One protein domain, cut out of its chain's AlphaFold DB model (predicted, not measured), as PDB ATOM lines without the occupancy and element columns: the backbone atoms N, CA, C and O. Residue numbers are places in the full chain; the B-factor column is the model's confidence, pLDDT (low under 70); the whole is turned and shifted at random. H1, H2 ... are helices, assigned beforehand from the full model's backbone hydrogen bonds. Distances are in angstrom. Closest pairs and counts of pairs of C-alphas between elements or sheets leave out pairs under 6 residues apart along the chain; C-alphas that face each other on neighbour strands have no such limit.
ATOM      1  N   VAL A  50     227.030 205.388 256.679       96.12
ATOM      2  CA  VAL A  50     228.491 205.334 256.892       96.12
ATOM      3  C   VAL A  50     229.156 206.601 256.374       96.12
ATOM      4  O   VAL A  50     229.934 207.223 257.079       96.12
ATOM      5  N   PHE A  51     228.773 207.057 255.180       96.56
ATOM      6  CA  PHE A  51     229.275 208.321 254.642       96.56
ATOM      7  C   PHE A  51     228.920 209.512 255.540       96.56
ATOM      8  O   PHE A  51     229.744 210.392 255.772       96.56
ATOM      9  N   GLN A  52     227.693 209.528 256.069       96.62
ATOM     10  CA  GLN A  52     227.266 210.568 256.998       96.62
ATOM     11  C   GLN A  52     228.070 210.525 258.307       96.62
ATOM     12  O   GLN A  52     228.425 211.578 258.834       96.62
ATOM     13  N   ALA A  53     228.381 209.322 258.802       95.50
ATOM     14  CA  ALA A  53     229.242 209.122 259.962       95.50
ATOM     15  C   ALA A  53     230.671 209.622 259.693       95.50
ATOM     16  O   ALA A  53     231.195 210.391 260.494       95.50
ATOM     17  N   ASP A  54     231.257 209.285 258.540       94.81
ATOM     18  CA  ASP A  54     232.594 209.738 258.132       94.81
ATOM     19  C   ASP A  54     232.687 211.273 258.088       94.81
ATOM     20  O   ASP A  54     233.664 211.843 258.569       94.81
ATOM     21  N   ILE A  55     231.656 211.951 257.560       95.56
ATOM     22  CA  ILE A  55     231.577 213.422 257.552       95.56
ATOM     23  C   ILE A  55     231.580 213.975 258.976       95.56
ATOM     24  O   ILE A  55     232.328 214.901 259.276       95.56
ATOM     25  N   ILE A  56     230.742 213.429 259.857       95.44
ATOM     26  CA  ILE A  56     230.590 213.944 261.224       95.44
ATOM     27  C   ILE A  56     231.840 213.678 262.065       95.44
ATOM     28  O   ILE A  56     232.212 214.507 262.893       95.44
ATOM     29  N   LEU A  57     232.513 212.554 261.827       93.06
ATOM     30  CA  LEU A  57     233.766 212.186 262.483       93.06
ATOM     31  C   LEU A  57     235.005 212.811 261.813       93.06
ATOM     32  O   LEU A  57     236.114 212.564 262.278       93.06
ATOM     33  N   ASN A  58     234.841 213.605 260.744       94.50
ATOM     34  CA  ASN A  58     235.926 214.170 259.928       94.50
ATOM     35  C   ASN A  58     236.969 213.124 259.478       94.50
ATOM     36  O   ASN A  58     238.171 213.390 259.461       94.50
ATOM     37  N   ARG A  59     236.515 211.917 259.125       92.38
ATOM     38  CA  ARG A  59     237.367 210.829 258.623       92.38
ATOM     39  C   ARG A  59     237.412 210.832 257.095       92.38
ATOM     40  O   ARG A  59     236.539 211.385 256.427       92.38
ATOM     41  N   ALA A  60     238.430 210.180 256.533       93.94
ATOM     42  CA  ALA A  60     238.491 209.942 255.096       93.94
ATOM     43  C   ALA A  60     237.286 209.099 254.655       93.94
ATOM     44  O   ALA A  60     237.026 208.036 255.216       93.94
ATOM     45  N   HIS A  61     236.553 209.579 253.652       91.81
ATOM     46  CA  HIS A  61     235.322 208.935 253.215       91.81
ATOM     47  C   HIS A  61     235.603 207.582 252.558       91.81
ATOM     48  O   HIS A  61     236.271 207.503 251.526       91.81
ATOM     49  N   THR A  62     235.033 206.519 253.123       91.31
ATOM     50  CA  THR A  62     235.129 205.155 252.563       91.31
ATOM     51  C   THR A  62     234.047 204.868 251.519       91.31
ATOM     52  O   THR A  62     234.090 203.871 250.798       91.31
ATOM     53  N   CYS A  63     233.052 205.748 251.438       94.12
ATOM     54  CA  CYS A  63     231.871 205.619 250.603       94.12
ATOM     55  C   CYS A  63     231.640 206.909 249.806       94.12
ATOM     56  O   CYS A  63     231.883 208.000 250.303       94.12
ATOM     57  N   ASN A  64     231.069 206.809 248.604       92.50
ATOM     58  CA  ASN A  64     230.718 207.976 247.777       92.50
ATOM     59  C   ASN A  64     229.395 208.651 248.197       92.50
ATOM     60  O   ASN A  64     228.856 209.477 247.462       92.50
ATOM     61  N   GLY A  65     228.799 208.235 249.318       90.62
ATOM     62  CA  GLY A  65     227.529 208.782 249.798       90.62
ATOM     63  C   GLY A  65     226.307 208.399 248.963       90.62
ATOM     64  O   GLY A  65     225.266 209.047 249.088       90.62
ATOM     65  N   ILE A  66     226.408 207.358 248.124       89.94
ATOM     66  CA  ILE A  66     225.308 206.914 247.258       89.94
ATOM     67  C   ILE A  66     224.110 206.527 248.126       89.94
ATOM     68  O   ILE A  66     224.129 205.546 248.870       89.94
ATOM     69  N   GLY A  67     223.067 207.344 248.023       85.62
ATOM     70  CA  GLY A  67     221.812 207.162 248.721       85.62
ATOM     71  C   GLY A  67     220.799 206.328 247.945       85.62
ATOM     72  O   GLY A  67     221.039 205.828 246.843       85.62
ATOM     73  N   GLY A  68     219.616 206.200 248.532       91.12
ATOM     74  CA  GLY A  68     218.461 205.575 247.906       91.12
ATOM     75  C   GLY A  68     217.182 206.355 248.173       91.12
ATOM     76  O   GLY A  68     217.054 207.071 249.157       91.12
ATOM     77  N   ASP A  69     216.185 206.156 247.319       92.94
ATOM     78  CA  ASP A  69     214.808 206.620 247.546       92.94
ATOM     79  C   ASP A  69     214.056 205.785 248.601       92.94
ATOM     80  O   ASP A  69     212.906 206.073 248.926       92.94
ATOM     81  N   SER A  70     214.675 204.709 249.098       93.31
ATOM     82  CA  SER A  70     214.067 203.758 250.023       93.31
ATOM     83  C   SER A  70     215.109 203.054 250.889       93.31
ATOM     84  O   SER A  70     216.226 202.774 250.446       93.31
ATOM     85  N   MET A  71     214.707 202.666 252.104       94.06
ATOM     86  CA  MET A  71     215.559 201.912 253.036       94.06
ATOM     87  C   MET A  71     216.094 200.598 252.458       94.06
ATOM     88  O   MET A  71     217.195 200.173 252.795       94.06
ATOM     89  N   SER A  72     215.354 199.946 251.558       94.69
ATOM     90  CA  SER A  72     215.825 198.718 250.908       94.69
ATOM     91  C   SER A  72     217.038 198.962 250.011       94.69
ATOM     92  O   SER A  72     217.956 198.146 250.024       94.69
ATOM     93  N   LYS A  73     217.080 200.090 249.285       95.38
ATOM     94  CA  LYS A  73     218.263 200.471 248.499       95.38
ATOM     95  C   LYS A  73     219.440 200.826 249.398       95.38
ATOM     96  O   LYS A  73     220.545 200.376 249.119       95.38
ATOM     97  N   VAL A  74     219.192 201.551 250.493       96.19
ATOM     98  CA  VAL A  74     220.227 201.885 251.487       96.19
ATOM     99  C   VAL A  74     220.851 200.609 252.061       96.19
ATOM    100  O   VAL A  74     222.061 200.429 251.974       96.19
ATOM    101  N   ARG A  75     220.036 199.660 252.541       96.25
ATOM    102  CA  ARG A  75     220.522 198.362 253.040       96.25
ATOM    103  C   ARG A  75     221.315 197.586 251.994       96.25
ATOM    104  O   ARG A  75     222.391 197.074 252.280       96.25
ATOM    105  N   GLN A  76     220.780 197.488 250.776       96.00
ATOM    106  CA  GLN A  76     221.436 196.761 249.692       96.00
ATOM    107  C   GLN A  76     222.793 197.375 249.340       96.00
ATOM    108  O   GLN A  76     223.741 196.636 249.085       96.00
ATOM    109  N   HIS A  77     222.883 198.705 249.334       96.19
ATOM    110  CA  HIS A  77     224.135 199.424 249.145       96.19
ATOM    111  C   HIS A  77     225.139 199.082 250.253       96.19
ATOM    112  O   HIS A  77     226.238 198.639 249.937       96.19
ATOM    113  N   MET A  78     224.746 199.175 251.526       95.25
ATOM    114  CA  MET A  78     225.637 198.891 252.662       95.25
ATOM    115  C   MET A  78     226.190 197.460 252.654       95.25
ATOM    116  O   MET A  78     227.374 197.260 252.922       95.25
ATOM    117  N   ILE A  79     225.360 196.476 252.289       94.81
ATOM    118  CA  ILE A  79     225.779 195.071 252.166       94.81
ATOM    119  C   ILE A  79     226.739 194.893 250.982       94.81
ATOM    120  O   ILE A  79     227.774 194.243 251.109       94.81
ATOM    121  N   ARG A  80     226.423 195.474 249.815       94.81
ATOM    122  CA  ARG A  80     227.253 195.341 248.603       94.81
ATOM    123  C   ARG A  80     228.607 196.022 248.730       94.81
ATOM    124  O   ARG A  80     229.599 195.463 248.275       94.81
ATOM    125  N   SER A  81     228.639 197.188 249.361       93.81
ATOM    126  CA  SER A  81     229.867 197.929 249.647       93.81
ATOM    127  C   SER A  81     230.657 197.347 250.823       93.81
ATOM    128  O   SER A  81     231.702 197.883 251.162       93.81
ATOM    129  N   ARG A  82     230.181 196.251 251.436       93.62
ATOM    130  CA  ARG A  82     230.809 195.559 252.574       93.62
ATOM    131  C   ARG A  82     231.027 196.430 253.816       93.62
ATOM    132  O   ARG A  82     231.799 196.040 254.681       93.62
ATOM    133  N   HIS A  83     230.317 197.552 253.946       92.75
ATOM    134  CA  HIS A  83     230.381 198.364 255.163       92.75
ATOM    135  C   HIS A  83     229.752 197.632 256.352       92.75
ATOM    136  O   HIS A  83     230.289 197.652 257.449       92.75
ATOM    137  N   LEU A  84     228.624 196.955 256.117       93.12
ATOM    138  CA  LEU A  84     227.970 196.089 257.096       93.12
ATOM    139  C   LEU A  84     227.668 194.742 256.429       93.12
ATOM    140  O   LEU A  84     226.618 194.598 255.790       93.12
ATOM    141  N   PRO A  85     228.580 193.757 256.520       91.88
ATOM    142  CA  PRO A  85     228.394 192.461 255.867       91.88
ATOM    143  C   PRO A  85     227.183 191.711 256.434       91.88
ATOM    144  O   PRO A  85     226.504 190.985 255.704       91.88
ATOM    145  N   PHE A  86     226.873 191.931 257.713       94.25
ATOM    146  CA  PHE A  86     225.642 191.478 258.333       94.25
ATOM    147  C   PHE A  86     224.723 192.673 258.595       94.25
ATOM    148  O   PHE A  86     224.905 193.427 259.540       94.25
ATOM    149  N   LEU A  87     223.727 192.853 257.732       96.31
ATOM    150  CA  LEU A  87     222.638 193.799 257.949       96.31
ATOM    151  C   LEU A  87     221.324 193.108 257.605       96.31
ATOM    152  O   LEU A  87     221.054 192.785 256.442       96.31
ATOM    153  N   ARG A  88     220.504 192.842 258.621       95.69
ATOM    154  CA  ARG A  88     219.235 192.118 258.471       95.69
ATOM    155  C   ARG A  88     218.080 192.914 259.048       95.69
ATOM    156  O   ARG A  88     218.165 193.466 260.133       95.69
ATOM    157  N   LEU A  89     216.972 192.921 258.313       95.44
ATOM    158  CA  LEU A  89     215.697 193.455 258.774       95.44
ATOM    159  C   LEU A  89     214.858 192.306 259.333       95.44
ATOM    160  O   LEU A  89     214.580 191.343 258.610       95.44
ATOM    161  N   CYS A  90     214.399 192.422 260.578       95.19
ATOM    162  CA  CYS A  90     213.374 191.516 261.080       95.19
ATOM    163  C   CYS A  90     212.031 191.833 260.407       95.19
ATOM    164  O   CYS A  90     211.553 192.962 260.467       95.19
ATOM    165  N   LYS A  91     211.379 190.835 259.801       91.81
ATOM    166  CA  LYS A  91     210.080 191.024 259.128       91.81
ATOM    167  C   LYS A  91     208.919 191.279 260.096       91.81
ATOM    168  O   LYS A  91     207.895 191.807 259.674       91.81
ATOM    169  N   THR A  92     209.071 190.889 261.362       92.75
ATOM    170  CA  THR A  92     208.015 190.960 262.382       92.75
ATOM    171  C   THR A  92     208.007 192.315 263.090       92.75
ATOM    172  O   THR A  92     206.978 192.994 263.107       92.75
ATOM    173  N   CYS A  93     209.157 192.748 263.619       93.06
ATOM    174  CA  CYS A  93     209.282 194.039 264.305       93.06
ATOM    175  C   CYS A  93     209.724 195.192 263.386       93.06
ATOM    176  O   CYS A  93     209.585 196.349 263.765       93.06
ATOM    177  N   ASN A  94     210.190 194.908 262.162       92.50
ATOM    178  CA  ASN A  94     210.716 195.892 261.202       92.50
ATOM    179  C   ASN A  94     211.940 196.689 261.690       92.50
ATOM    180  O   ASN A  94     212.214 197.770 261.162       92.50
ATOM    181  N   THR A  95     212.701 196.139 262.635       93.81
ATOM    182  CA  THR A  95     213.967 196.713 263.113       93.81
ATOM    183  C   THR A  95     215.156 196.122 262.353       93.81
ATOM    184  O   THR A  95     215.166 194.931 262.021       93.81
ATOM    185  N   ASP A  96     216.137 196.970 262.046       96.06
ATOM    186  CA  ASP A  96     217.403 196.577 261.427       96.06
ATOM    187  C   ASP A  96     218.404 196.105 262.494       96.06
ATOM    188  O   ASP A  96     218.487 196.683 263.572       96.06
ATOM    189  N   PHE A  97     219.169 195.062 262.184       96.12
ATOM    190  CA  PHE A  97     220.179 194.470 263.057       96.12
ATOM    191  C   PHE A  97     221.505 194.359 262.317       96.12
ATOM    192  O   PHE A  97     221.550 193.882 261.178       96.12
ATOM    193  N   VAL A  98     222.566 194.793 262.992       96.06
ATOM    194  CA  VAL A  98     223.951 194.800 262.494       96.06
ATOM    195  C   VAL A  98     224.790 193.654 263.065       96.06
ATOM    196  O   VAL A  98     225.758 193.224 262.448       96.06
ATOM    197  N   ASP A  99     224.384 193.111 264.216       95.06
ATOM    198  CA  ASP A  99     225.034 191.974 264.862       95.06
ATOM    199  C   ASP A  99     224.269 190.678 264.561       95.06
ATOM    200  O   ASP A  99     223.061 190.559 264.807       95.06
ATOM    201  N   ARG A 100     224.999 189.700 264.017       95.81
ATOM    202  CA  ARG A 100     224.483 188.375 263.677       95.81
ATOM    203  C   ARG A 100     224.050 187.580 264.889       95.81
ATOM    204  O   ARG A 100     222.977 186.982 264.854       95.81
ATOM    205  N   HIS A 101     224.863 187.585 265.935       96.06
ATOM    206  CA  HIS A 101     224.605 186.811 267.133       96.06
ATOM    207  C   HIS A 101     223.354 187.334 267.841       96.06
ATOM    208  O   HIS A 101     222.454 186.561 268.157       96.06
ATOM    209  N   VAL A 102     223.237 188.658 267.993       95.50
ATOM    210  CA  VAL A 102     222.046 189.292 268.587       95.50
ATOM    211  C   VAL A 102     220.790 188.977 267.770       95.50
ATOM    212  O   VAL A 102     219.735 188.674 268.328       95.50
ATOM    213  N   PHE A 103     220.877 189.009 266.439       97.06
ATOM    214  CA  PHE A 103     219.732 188.662 265.605       97.06
ATOM    215  C   PHE A 103     219.323 187.192 265.773       97.06
ATOM    216  O   PHE A 103     218.165 186.914 266.073       97.06
ATOM    217  N   GLU A 104     220.259 186.255 265.633       96.88
ATOM    218  CA  GLU A 104     219.968 184.820 265.713       96.88
ATOM    219  C   GLU A 104     219.487 184.404 267.113       96.88
ATOM    220  O   GLU A 104     218.533 183.635 267.220       96.88
ATOM    221  N   GLN A 105     220.057 184.976 268.178       97.12
ATOM    222  CA  GLN A 105     219.688 184.674 269.563       97.12
ATOM    223  C   GLN A 105     218.270 185.139 269.921       97.12
ATOM    224  O   GLN A 105     217.518 184.394 270.544       97.12
ATOM    225  N   PHE A 106     217.896 186.369 269.550       96.56
ATOM    226  CA  PHE A 106     216.619 186.962 269.976       96.56
ATOM    227  C   PHE A 106     215.499 186.832 268.940       96.56
ATOM    228  O   PHE A 106     214.324 186.896 269.293       96.56
ATOM    229  N   HIS A 107     215.839 186.693 267.659       96.62
ATOM    230  CA  HIS A 107     214.872 186.676 266.559       96.62
ATOM    231  C   HIS A 107     214.913 185.369 265.755       96.62
ATOM    232  O   HIS A 107     213.972 185.103 265.007       96.62
ATOM    233  N   GLY A 108     215.939 184.532 265.913       95.50
ATOM    234  CA  GLY A 108     216.160 183.363 265.067       95.50
ATOM    235  C   GLY A 108     216.775 183.727 263.711       95.50
ATOM    236  O   GLY A 108     217.159 184.864 263.448       95.50
ATOM    237  N   THR A 109     216.858 182.759 262.804       93.19
ATOM    238  CA  THR A 109     217.522 182.926 261.500       93.19
ATOM    239  C   THR A 109     216.698 183.784 260.530       93.19
ATOM    240  O   THR A 109     217.240 184.438 259.633       93.19
ATOM    241  N   LYS A 110     215.368 183.784 260.667       91.06
ATOM    242  CA  LYS A 110     214.413 184.463 259.775       91.06
ATOM    243  C   LYS A 110     213.430 185.380 260.512       91.06
ATOM    244  O   LYS A 110     212.568 185.967 259.850       91.06
ATOM    245  N   GLY A 111     213.564 185.558 261.826       93.62
ATOM    246  CA  GLY A 111     212.613 186.321 262.640       93.62
ATOM    247  C   GLY A 111     211.526 185.473 263.311       93.62
ATOM    248  O   GLY A 111     210.557 186.040 263.811       93.62
ATOM    249  N   GLU A 112     211.655 184.145 263.303       94.56
ATOM    250  CA  GLU A 112     210.702 183.185 263.870       94.56
ATOM    251  C   GLU A 112     210.524 183.286 265.391       94.56
ATOM    252  O   GLU A 112     209.440 182.983 265.882       94.56
ATOM    253  N   LEU A 113     211.539 183.751 266.128       96.69
ATOM    254  CA  LEU A 113     211.465 183.932 267.587       96.69
ATOM    255  C   LEU A 113     210.978 185.332 267.988       96.69
ATOM    256  O   LEU A 113     210.862 185.653 269.167       96.69
ATOM    257  N   CYS A 114     210.689 186.199 267.015       96.25
ATOM    258  CA  CYS A 114     210.255 187.556 267.306       96.25
ATOM    259  C   CYS A 114     208.779 187.585 267.727       96.25
ATOM    260  O   CYS A 114     207.886 187.377 266.906       96.25
ATOM    261  N   HIS A 115     208.515 187.929 268.987       94.38
ATOM    262  CA  HIS A 115     207.150 188.084 269.509       94.38
ATOM    263  C   HIS A 115     206.577 189.500 269.336       94.38
ATOM    264  O   HIS A 115     205.379 189.719 269.509       94.38
ATOM    265  N   ILE A 116     207.414 190.482 268.983       91.06
ATOM    266  CA  ILE A 116     207.022 191.893 268.926       91.06
ATOM    267  C   ILE A 116     206.551 192.232 267.510       91.06
ATOM    268  O   ILE A 116     207.349 192.540 266.626       91.06
ATOM    269  N   SER A 117     205.236 192.210 267.283       85.56
ATOM    270  CA  SER A 117     204.658 192.666 266.016       85.56
ATOM    271  C   SER A 117     204.423 194.179 266.038       85.56
ATOM    272  O   SER A 117     203.498 194.658 266.698       85.56
ATOM    273  N   ILE A 118     205.224 194.940 265.290       86.25
ATOM    274  CA  ILE A 118     205.029 196.389 265.136       86.25
ATOM    275  C   ILE A 118     204.315 196.657 263.811       86.25
ATOM    276  O   ILE A 118     204.783 196.273 262.737       86.25
ATOM    277  N   LYS A 119     203.174 197.355 263.866       81.31
ATOM    278  CA  LYS A 119     202.456 197.778 262.656       81.31
ATOM    279  C   LYS A 119     203.291 198.814 261.902       81.31
ATOM    280  O   LYS A 119     203.517 199.918 262.394       81.31
ATOM    281  N   GLN A 120     203.716 198.472 260.689       75.56
ATOM    282  CA  GLN A 120     204.506 199.361 259.842       75.56
ATOM    283  C   GLN A 120     203.693 200.609 259.454       75.56
ATOM    284  O   GLN A 120     202.727 200.526 258.692       75.56
ATOM    285  N   GLN A 121     204.098 201.788 259.935       72.38
ATOM    286  CA  GLN A 121     203.516 203.047 259.471       72.38
ATOM    287  C   GLN A 121     204.045 203.381 258.071       72.38
ATOM    288  O   GLN A 121     205.240 203.614 257.869       72.38
ATOM    289  N   ARG A 122     203.154 203.398 257.074       68.25
ATOM    290  CA  ARG A 122     203.519 203.723 255.688       68.25
ATOM    291  C   ARG A 122     204.013 205.181 255.588       68.25
ATOM    292  O   ARG A 122     203.445 206.088 256.189       68.25
ATOM    293  N   ALA A 123     205.073 205.387 254.805       65.44
ATOM    294  CA  ALA A 123     205.733 206.659 254.464       65.44
ATOM    295  C   ALA A 123     206.496 207.408 255.579       65.44
ATOM    296  O   ALA A 123     207.631 207.805 255.331       65.44
ATOM    297  N   LYS A 124     205.946 207.589 256.787       70.75
ATOM    298  CA  LYS A 124     206.657 208.319 257.864       70.75
ATOM    299  C   LYS A 124     207.757 207.495 258.545       70.75
ATOM    300  O   LYS A 124     208.712 208.062 259.052       70.75
ATOM    301  N   GLY A 125     207.660 206.165 258.502       86.00
ATOM    302  CA  GLY A 125     208.598 205.290 259.212       86.00
ATOM    303  C   GLY A 125     209.988 205.156 258.585       86.00
ATOM    304  O   GLY A 125     210.887 204.676 259.258       86.00
ATOM    305  N   GLN A 126     210.194 205.554 257.322       90.62
ATOM    306  CA  GLN A 126     211.483 205.317 256.651       90.62
ATOM    307  C   GLN A 126     212.612 206.186 257.203       90.62
ATOM    308  O   GLN A 126     213.727 205.705 257.333       90.62
ATOM    309  N   GLU A 127     212.319 207.443 257.529       91.50
ATOM    310  CA  GLU A 127     213.304 208.373 258.086       91.50
ATOM    311  C   GLU A 127     213.702 207.961 259.504       91.50
ATOM    312  O   GLU A 127     214.885 207.855 259.794       91.50
ATOM    313  N   ALA A 128     212.727 207.583 260.338       92.12
ATOM    314  CA  ALA A 128     212.992 207.028 261.664       92.12
ATOM    315  C   ALA A 128     213.799 205.719 261.596       92.12
ATOM    316  O   ALA A 128     214.697 205.493 262.401       92.12
ATOM    317  N   GLN A 129     213.505 204.856 260.617       93.38
ATOM    318  CA  GLN A 129     214.265 203.627 260.396       93.38
ATOM    319  C   GLN A 129     215.701 203.922 259.946       93.38
ATOM    320  O   GLN A 129     216.643 203.287 260.417       93.38
ATOM    321  N   TRP A 130     215.871 204.900 259.055       95.31
ATOM    322  CA  TRP A 130     217.182 205.364 258.622       95.31
ATOM    323  C   TRP A 130     217.984 205.934 259.791       95.31
ATOM    324  O   TRP A 130     219.142 205.572 259.970       95.31
ATOM    325  N   GLU A 131     217.358 206.771 260.616       95.50
ATOM    326  CA  GLU A 131     217.984 207.385 261.782       95.50
ATOM    327  C   GLU A 131     218.401 206.331 262.815       95.50
ATOM    328  O   GLU A 131     219.513 206.385 263.336       95.50
ATOM    329  N   ALA A 132     217.552 205.331 263.072       95.38
ATOM    330  CA  ALA A 132     217.894 204.213 263.947       95.38
ATOM    331  C   ALA A 132     219.118 203.444 263.424       95.38
ATOM    332  O   ALA A 132     220.048 203.173 264.185       95.38
ATOM    333  N   LEU A 133     219.153 203.146 262.120       96.00
ATOM    334  CA  LEU A 133     220.300 202.496 261.487       96.00
ATOM    335  C   LEU A 133     221.565 203.356 261.570       96.00
ATOM    336  O   LEU A 133     222.637 202.846 261.885       96.00
ATOM    337  N   TYR A 134     221.437 204.659 261.335       96.75
ATOM    338  CA  TYR A 134     222.535 205.611 261.436       96.75
ATOM    339  C   TYR A 134     223.129 205.670 262.848       96.75
ATOM    340  O   TYR A 134     224.347 205.610 262.995       96.75
ATOM    341  N   ARG A 135     222.292 205.696 263.893       96.56
ATOM    342  CA  ARG A 135     222.759 205.651 265.288       96.56
ATOM    343  C   ARG A 135     223.532 204.368 265.599       96.56
ATOM    344  O   ARG A 135     224.568 204.441 266.247       96.56
ATOM    345  N   MET A 136     223.063 203.216 265.108       94.75
ATOM    346  CA  MET A 136     223.773 201.940 265.277       94.75
ATOM    347  C   MET A 136     225.143 201.953 264.591       94.75
ATOM    348  O   MET A 136     226.128 201.550 265.200       94.75
ATOM    349  N   VAL A 137     225.223 202.468 263.359       94.94
ATOM    350  CA  VAL A 137     226.497 202.622 262.632       94.94
ATOM    351  C   VAL A 137     227.449 203.542 263.389       94.94
ATOM    352  O   VAL A 137     228.584 203.160 263.639       94.94
ATOM    353  N   MET A 138     226.980 204.713 263.825       94.31
ATOM    354  CA  MET A 138     227.783 205.641 264.627       94.31
ATOM    355  C   MET A 138     228.312 204.992 265.906       94.31
ATOM    356  O   MET A 138     229.466 205.201 266.265       94.31
ATOM    357  N   GLN A 139     227.492 204.191 266.589       92.69
ATOM    358  CA  GLN A 139     227.914 203.486 267.794       92.69
ATOM    359  C   GLN A 139     228.992 202.440 267.491       92.69
ATOM    360  O   GLN A 139     229.957 202.343 268.245       92.69
ATOM    361  N   MET A 140     228.873 201.696 266.389       89.69
ATOM    362  CA  MET A 140     229.909 200.751 265.957       89.69
ATOM    363  C   MET A 140     231.220 201.463 265.618       89.69
ATOM    364  O   MET A 140     232.269 201.049 266.096       89.69
ATOM    365  N   GLU A 141     231.164 202.559 264.861       89.06
ATOM    366  CA  GLU A 141     232.342 203.350 264.468       89.06
ATOM    367  C   GLU A 141     233.019 204.054 265.654       89.06
ATOM    368  O   GLU A 141     234.236 204.248 265.654       89.06
ATOM    369  N   ALA A 142     232.235 204.436 266.668       87.44
ATOM    370  CA  ALA A 142     232.736 205.002 267.918       87.44
ATOM    371  C   ALA A 142     233.356 203.933 268.828       87.44
ATOM    372  O   ALA A 142     234.375 204.183 269.462       87.44
ATOM    373  N   THR A 143     232.761 202.735 268.871       85.62
ATOM    374  CA  THR A 143     233.299 201.592 269.632       85.62
ATOM    375  C   THR A 143     234.499 200.962 268.916       85.62
ATOM    376  O   THR A 143     235.328 200.326 269.549       85.62
ATOM    377  N   GLY A 144     234.630 201.188 267.605       63.38
ATOM    378  CA  GLY A 144     235.759 200.798 266.762       63.38
ATOM    379  C   GLY A 144     237.045 201.594 266.988       63.38
ATOM    380  O   GLY A 144     237.917 201.564 266.125       63.38
ATOM    381  N   ALA A 145     237.190 202.288 268.119       44.72
ATOM    382  CA  ALA A 145     238.512 202.506 268.680       44.72
ATOM    383  C   ALA A 145     238.952 201.168 269.300       44.72
ATOM    384  O   ALA A 145     238.360 200.745 270.298       44.72
TER     385      ALA A 145
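AT A GLANCE: This is residues 50 to 145 of the 222 residues of an uncharacterized protein of Lentithecium fluviatile CBS 122367 (UniProt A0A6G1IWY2). Start with one long helix, H4: H1 crosses its later part, and H2 opens away from its beginning like one arm of a narrow V. A looped-back stretch, residues 81 to 99, lies in the middle between these helices and H3, which sits by itself at the other side. The printed part has 96 residues with four named helices in the order H1, H2, H3, H4 and no named strand; the class is all helix, yet under half of the residues, 44, are in named elements. The whole is compact, with a radius of gyration of the C-alphas of 13.9 A and spans of 41 by 31 by 20 A.

HOW THE PARTS SIT: Look first at H4, residues 125 to 143. H1, residues 50 to 56, touches it along residues 134 to 141 alone; the closest C-alphas, those of Ala 53 and Met 138, are 6.0 A apart. Their lines are only just about perpendicular, at 70.4 degrees. H2, residues 71 to 80, only just touches residues 126 to 130 of H4, with 3 pairs of C-alphas within 8 A, the closest being Met 71 and Gln 126 at 6.4 A. These two run the same way at a shallow tilt of 32 degrees. H1 and H2 are only just apart, closest 8.2 A. H3, residues 100 to 107, touches no helix. Just before it, residues 88 to 89 pair antiparallel with residues 96 to 97. In H1, H2, H3 and H4 every O i to N i+4 pair is within hydrogen-bond range.

IN THESE COORDINATES: Find C-alpha 125 at (208.598, 205.290, 259.212); from there H4 runs 27.1 A to C-alpha 143 at (233.299, 201.592, 269.632). H2 spans 14.1 A, H3 10.2 A, and H1 9.9 A from C-alpha 50 at (228.491, 205.334, 256.892).

THE WHOLE: The C-alphas farthest apart, those of Ala 60 and His 115, are 40.8 A apart. The printed part has no cut, and its three links are long. Look for pLDDT under 70 at residues 122 to 123 and 144 to 145.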